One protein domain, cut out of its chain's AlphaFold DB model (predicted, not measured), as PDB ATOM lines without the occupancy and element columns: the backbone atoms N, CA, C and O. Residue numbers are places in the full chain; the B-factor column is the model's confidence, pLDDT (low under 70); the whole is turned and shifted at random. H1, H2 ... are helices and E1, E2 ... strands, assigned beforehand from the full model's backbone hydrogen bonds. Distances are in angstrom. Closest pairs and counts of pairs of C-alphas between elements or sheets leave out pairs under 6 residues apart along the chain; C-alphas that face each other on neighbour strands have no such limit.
ATOM      1  N   LYS A  35     191.679 113.723 -26.684       78.00
ATOM      2  CA  LYS A  35     192.876 113.441 -25.868       78.00
ATOM      3  C   LYS A  35     193.029 111.963 -25.521       78.00
ATOM      4  O   LYS A  35     194.033 111.560 -24.933       78.00
ATOM      5  N   ARG A  36     192.045 111.138 -25.876       79.56
ATOM      6  CA  ARG A  36     192.044 109.721 -25.538       79.56
ATOM      7  C   ARG A  36     193.126 108.967 -26.306       79.56
ATOM      8  O   ARG A  36     193.202 109.019 -27.532       79.56
ATOM      9  N   VAL A  37     193.910 108.189 -25.567       86.56
ATOM     10  CA  VAL A  37     194.909 107.281 -26.130       86.56
ATOM     11  C   VAL A  37     194.207 106.095 -26.795       86.56
ATOM     12  O   VAL A  37     193.500 105.331 -26.139       86.56
ATOM     13  N   VAL A  38     194.405 105.936 -28.103       87.69
ATOM     14  CA  VAL A  38     193.816 104.865 -28.930       87.69
ATOM     15  C   VAL A  38     194.819 103.737 -29.188       87.69
ATOM     16  O   VAL A  38     194.428 102.604 -29.470       87.69
ATOM     17  N   GLY A  39     196.118 104.007 -29.068       86.06
ATOM     18  CA  GLY A  39     197.149 102.997 -29.267       86.06
ATOM     19  C   GLY A  39     198.512 103.420 -28.743       86.06
ATOM     20  O   GLY A  39     198.711 104.558 -28.327       86.06
ATOM     21  N   TRP A  40     199.455 102.484 -28.786       90.38
ATOM     22  CA  TRP A  40     200.839 102.694 -28.370       90.38
ATOM     23  C   TRP A  40     201.778 102.240 -29.487       90.38
ATOM     24  O   TRP A  40     201.583 101.168 -30.064       90.38
ATOM     25  N   ARG A  41     202.816 103.024 -29.788       86.19
ATOM     26  CA  ARG A  41     203.898 102.633 -30.710       86.19
ATOM     27  C   ARG A  41     205.221 103.125 -30.136       86.19
ATOM     28  O   ARG A  41     205.359 104.297 -29.818       86.19
ATOM     29  N   MET A  42     206.182 102.213 -29.970       89.00
ATOM     30  CA  MET A  42     207.494 102.501 -29.364       89.00
ATOM     31  C   MET A  42     207.421 103.181 -27.981       89.00
ATOM     32  O   MET A  42     208.230 104.044 -27.667       89.00
ATOM     33  N   GLY A  43     206.436 102.810 -27.155       88.50
ATOM     34  CA  GLY A  43     206.259 103.381 -25.814       88.50
ATOM     35  C   GLY A  43     205.617 104.774 -25.781       88.50
ATOM     36  O   GLY A  43     205.347 105.275 -24.697       88.50
ATOM     37  N   GLN A  44     205.314 105.371 -26.937       92.38
ATOM     38  CA  GLN A  44     204.545 106.609 -27.025       92.38
ATOM     39  C   GLN A  44     203.056 106.294 -27.208       92.38
ATOM     40  O   GLN A  44     202.684 105.440 -28.022       92.38
ATOM     41  N   ALA A  45     202.219 106.972 -26.425       90.75
ATOM     42  CA  ALA A  45     200.771 106.950 -26.553       90.75
ATOM     43  C   ALA A  45     200.339 107.794 -27.759       90.75
ATOM     44  O   ALA A  45     200.863 108.886 -27.955       90.75
ATOM     45  N   PHE A  46     199.385 107.290 -28.540       92.12
ATOM     46  CA  PHE A  46     198.828 107.979 -29.701       92.12
ATOM     47  C   PHE A  46     197.341 108.253 -29.518       92.12
ATOM     48  O   PHE A  46     196.570 107.356 -29.157       92.12
ATOM     49  N   THR A  47     196.942 109.478 -29.826       92.94
ATOM     50  CA  THR A  47     195.547 109.918 -29.927       92.94
ATOM     51  C   THR A  47     194.937 109.531 -31.274       92.94
ATOM     52  O   THR A  47     195.633 109.144 -32.217       92.94
ATOM     53  N   GLU A  48     193.612 109.621 -31.396       89.94
ATOM     54  CA  GLU A  48     192.928 109.284 -32.649       89.94
ATOM     55  C   GLU A  48     193.387 110.166 -33.823       89.94
ATOM     56  O   GLU A  48     193.542 109.684 -34.950       89.94
ATOM     57  N   GLU A  49     193.640 111.450 -33.567       92.00
ATOM     58  CA  GLU A  49     194.098 112.403 -34.580       92.00
ATOM     59  C   GLU A  49     195.495 112.055 -35.089       92.00
ATOM     60  O   GLU A  49     195.705 111.988 -36.304       92.00
ATOM     61  N   GLU A  50     196.415 111.726 -34.183       93.25
ATOM     62  CA  GLU A  50     197.766 111.297 -34.540       93.25
ATOM     63  C   GLU A  50     197.744 109.969 -35.306       93.25
ATOM     64  O   GLU A  50     198.449 109.818 -36.304       93.25
ATOM     65  N   VAL A  51     196.881 109.016 -34.926       91.12
ATOM     66  CA  VAL A  51     196.690 107.771 -35.693       91.12
ATOM     67  C   VAL A  51     196.180 108.076 -37.107       91.12
ATOM     68  O   VAL A  51     196.685 107.501 -38.078       91.12
ATOM     69  N   ARG A  52     195.217 108.996 -37.269       92.12
ATOM     70  CA  ARG A  52     194.749 109.427 -38.600       92.12
ATOM     71  C   ARG A  52     195.864 110.106 -39.396       92.12
ATOM     72  O   ARG A  52     195.966 109.876 -40.604       92.12
ATOM     73  N   GLU A  53     196.693 110.922 -38.757       94.00
ATOM     74  CA  GLU A  53     197.804 111.617 -39.403       94.00
ATOM     75  C   GLU A  53     198.910 110.649 -39.847       94.00
ATOM     76  O   GLU A  53     199.341 110.702 -41.003       94.00
ATOM     77  N   ILE A  54     199.293 109.691 -38.999       93.12
ATOM     78  CA  ILE A  54     200.224 108.602 -39.335       93.12
ATOM     79  C   ILE A  54     199.690 107.806 -40.522       93.12
ATOM     80  O   ILE A  54     200.413 107.555 -41.483       93.12
ATOM     81  N   MET A  55     198.400 107.473 -40.521       92.75
ATOM     82  CA  MET A  55     197.765 106.772 -41.638       92.75
ATOM     83  C   MET A  55     197.739 107.602 -42.931       92.75
ATOM     84  O   MET A  55     197.690 107.029 -44.022       92.75
ATOM     85  N   ARG A  56     197.791 108.938 -42.867       94.62
ATOM     86  CA  ARG A  56     197.925 109.802 -44.054       94.62
ATOM     87  C   ARG A  56     199.372 109.870 -44.548       94.62
ATOM     88  O   ARG A  56     199.594 109.689 -45.750       94.62
ATOM     89  N   LYS A  57     200.329 110.093 -43.641       95.88
ATOM     90  CA  LYS A  57     201.755 110.298 -43.948       95.88
ATOM     91  C   LYS A  57     202.472 108.995 -44.313       95.88
ATOM     92  O   LYS A  57     203.172 108.933 -45.319       95.88
ATOM     93  N   GLU A  58     202.247 107.917 -43.568       96.00
ATOM     94  CA  GLU A  58     202.969 106.654 -43.731       96.00
ATOM     95  C   GLU A  58     202.199 105.667 -44.628       96.00
ATOM     96  O   GLU A  58     201.070 105.247 -44.364       96.00
ATOM     97  N   LYS A  59     202.813 105.257 -45.745       94.56
ATOM     98  CA  LYS A  59     202.252 104.207 -46.617       94.56
ATOM     99  C   LYS A  59     202.357 102.811 -45.982       94.56
ATOM    100  O   LYS A  59     201.454 102.002 -46.190       94.56
ATOM    101  N   GLY A  60     203.410 102.554 -45.199       92.25
ATOM    102  CA  GLY A  60     203.631 101.283 -44.491       92.25
ATOM    103  C   GLY A  60     202.537 100.991 -43.462       92.25
ATOM    104  O   GLY A  60     201.845  99.981 -43.583       92.25
ATOM    105  N   ALA A  61     202.265 101.944 -42.563       89.31
ATOM    106  CA  ALA A  61     201.206 101.838 -41.555       89.31
ATOM    107  C   ALA A  61     199.825 101.522 -42.168       89.31
ATOM    108  O   ALA A  61     199.069 100.696 -41.654       89.31
ATOM    109  N   ARG A  62     199.509 102.094 -43.341       91.06
ATOM    110  CA  ARG A  62     198.271 101.771 -44.076       91.06
ATOM    111  C   ARG A  62     198.203 100.324 -44.545       91.06
ATOM    112  O   ARG A  62     197.120  99.735 -44.537       91.06
ATOM    113  N   GLN A  63     199.312  99.769 -45.025       92.19
ATOM    114  CA  GLN A  63     199.358  98.377 -45.471       92.19
ATOM    115  C   GLN A  63     199.215  97.424 -44.286       92.19
ATOM    116  O   GLN A  63     198.421  96.487 -44.371       92.19
ATOM    117  N   GLU A  64     199.892  97.716 -43.176       87.75
ATOM    118  CA  GLU A  64     199.787  96.959 -41.928       87.75
ATOM    119  C   GLU A  64     198.360  96.979 -41.380       87.75
ATOM    120  O   GLU A  64     197.774  95.919 -41.169       87.75
ATOM    121  N   TYR A  65     197.741  98.157 -41.267       89.44
ATOM    122  CA  TYR A  65     196.350  98.290 -40.826       89.44
ATOM    123  C   TYR A  65     195.378  97.526 -41.734       89.44
ATOM    124  O   TYR A  65     194.478  96.835 -41.256       89.44
ATOM    125  N   ARG A  66     195.559  97.591 -43.062       91.00
ATOM    126  CA  ARG A  66     194.751  96.799 -44.009       91.00
ATOM    127  C   ARG A  66     194.976  95.296 -43.826       91.00
ATOM    128  O   ARG A  66     194.020  94.534 -43.963       91.00
ATOM    129  N   GLY A  67     196.205  94.870 -43.542       90.94
ATOM    130  CA  GLY A  67     196.554  93.484 -43.237       90.94
ATOM    131  C   GLY A  67     195.881  92.993 -41.956       90.94
ATOM    132  O   GLY A  67     195.184  91.979 -41.990       90.94
ATOM    133  N   LEU A  68     195.998  93.762 -40.874       85.25
ATOM    134  CA  LEU A  68     195.343  93.524 -39.585       85.25
ATOM    135  C   LEU A  68     193.823  93.469 -39.731       85.25
ATOM    136  O   LEU A  68     193.206  92.494 -39.315       85.25
ATOM    137  N   LYS A  69     193.213  94.446 -40.410       89.75
ATOM    138  CA  LYS A  69     191.769  94.451 -40.668       89.75
ATOM    139  C   LYS A  69     191.335  93.195 -41.422       89.75
ATOM    140  O   LYS A  69     190.359  92.565 -41.032       89.75
ATOM    141  N   LYS A  70     192.085  92.786 -42.456       92.19
ATOM    142  CA  LYS A  70     191.831  91.531 -43.185       92.19
ATOM    143  C   LYS A  70     191.967  90.304 -42.279       92.19
ATOM    144  O   LYS A  70     191.141  89.400 -42.381       92.19
ATOM    145  N   ALA A  71     192.974  90.259 -41.409       85.56
ATOM    146  CA  ALA A  71     193.182  89.160 -40.469       85.56
ATOM    147  C   ALA A  71     192.034  89.053 -39.453       85.56
ATOM    148  O   ALA A  71     191.468  87.974 -39.312       85.56
ATOM    149  N   VAL A  72     191.615  90.172 -38.855       85.56
ATOM    150  CA  VAL A  72     190.490  90.237 -37.906       85.56
ATOM    151  C   VAL A  72     189.168  89.862 -38.576       85.56
ATOM    152  O   VAL A  72     188.374  89.107 -38.024       85.56
ATOM    153  N   THR A  73     188.916  90.324 -39.806       83.25
ATOM    154  CA  THR A  73     187.713  89.891 -40.536       83.25
ATOM    155  C   THR A  73     187.735  88.396 -40.843       83.25
ATOM    156  O   THR A  73     186.695  87.750 -40.774       83.25
ATOM    157  N   LYS A  74     188.911  87.826 -41.143       81.25
ATOM    158  CA  LYS A  74     189.061  86.386 -41.378       81.25
ATOM    159  C   LYS A  74     188.877  85.578 -40.095       81.25
ATOM    160  O   LYS A  74     188.237  84.538 -40.161       81.25
ATOM    161  N   SER A  75     189.407  86.029 -38.957       78.38
ATOM    162  CA  SER A  75     189.224  85.331 -37.676       78.38
ATOM    163  C   SER A  75     187.762  85.363 -37.239       78.38
ATOM    164  O   SER A  75     187.197  84.317 -36.944       78.38
ATOM    165  N   ARG A  76     187.099  86.520 -37.342       78.19
ATOM    166  CA  ARG A  76     185.674  86.651 -37.007       78.19
ATOM    167  C   ARG A  76     184.777  85.785 -37.898       78.19
ATOM    168  O   ARG A  76     183.797  85.225 -37.427       78.19
ATOM    169  N   GLN A  77     185.122  85.629 -39.177       71.62
ATOM    170  CA  GLN A  77     184.414  84.711 -40.077       71.62
ATOM    171  C   GLN A  77     184.631  83.230 -39.737       71.62
ATOM    172  O   GLN A  77     183.762  82.425 -40.065       71.62
ATOM    173  N   LYS A  78     185.759  82.874 -39.111       67.19
ATOM    174  CA  LYS A  78     186.033  81.510 -38.639       67.19
ATOM    175  C   LYS A  78     185.278  81.175 -37.355       67.19
ATOM    176  O   LYS A  78     184.865  80.040 -37.196       67.19
ATOM    177  N   GLU A  79     185.058  82.150 -36.477       69.00
ATOM    178  CA  GLU A  79     184.336  81.939 -35.211       69.00
ATOM    179  C   GLU A  79     182.813  81.811 -35.388       69.00
ATOM    180  O   GLU A  79     182.149  81.217 -34.548       69.00
ATOM    181  N   GLN A  80     182.246  82.352 -36.473       62.22
ATOM    182  CA  GLN A  80     180.789  82.454 -36.645       62.22
ATOM    183  C   GLN A  80     180.162  81.438 -37.606       62.22
ATOM    184  O   GLN A  80     178.941  81.435 -37.764       62.22
ATOM    185  N   LYS A  81     180.954  80.600 -38.279       69.31
ATOM    186  CA  LYS A  81     180.427  79.595 -39.207       69.31
ATOM    187  C   LYS A  81     180.623  78.214 -38.617       69.31
ATOM    188  O   LYS A  81     181.757  77.794 -38.420       69.31
ATOM    189  N   ASP A  82     179.510  77.530 -38.374       74.00
ATOM    190  CA  ASP A  82     179.509  76.100 -38.094       74.00
ATOM    191  C   ASP A  82     180.354  75.392 -39.176       74.00
ATOM    192  O   ASP A  82     180.039  75.506 -40.372       74.00
ATOM    193  N   PRO A  83     181.459  74.724 -38.789       72.19
ATOM    194  CA  PRO A  83     182.406  74.136 -39.730       72.19
ATOM    195  C   PRO A  83     181.769  73.047 -40.604       72.19
ATOM    196  O   PRO A  83     182.335  72.704 -41.641       72.19
TER     197      PRO A  83
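This is residues 35 to 83 of the 306 residues of the protein "Hypothetical protein" of Polarella glacialis (UniProt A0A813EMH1). A small head, made by the two-stranded hairpin of E1 and E2 and the short helix H1, has one long helical arm, H2, which makes a corner with H1; residues 66 to 83, of which 66 to 79 belong to H2, stick out from the head. The printed part has 49 residues, with two named strands and two named helices in the order E1, E2, H1, H2 along the chain; the sheet E1 - E2 is antiparallel and the class is mixed, helices and strands. The whole is only just loose, close to extended, with a radius of gyration of the C-alphas of 14.1 A and spans of 41 by 23 by 17 A.

E1, residues 37 to 41, and E2, residues 44 to 47, form a hairpin at 144 degrees; N 38 and O 46 are within hydrogen-bond range at 2.8 A. The closest C-alphas of E1 and H1, residues 48 to 57, are those of Val 38 and Glu 48, 5.8 A. H2, residues 59 to 79, with residues 61 to 62 alone, only just touches H1, with 3 pairs of C-alphas within 8 A, and only at the corner; the closest are those of Met 55 and Arg 62, 5.6 A. They run opposite ways at a steep tilt of 62 degrees. H2 is apart from both strands. In H1 and H2 every O i to N i+4 pair is within hydrogen-bond range.

E1 spans 11.1 A from C-alpha 37 at (194.909, 107.281, -26.130), E2 10.0 A, H1 14.4 A, and H2 30.8 A to C-alpha 79 at (184.336, 81.939, -35.211).

The C-alphas farthest apart, of Lys 35 and Pro 83, are 43.0 A apart. The printed part has no cut, and its three links are tight. Residues 78 to 81 have pLDDT under 70.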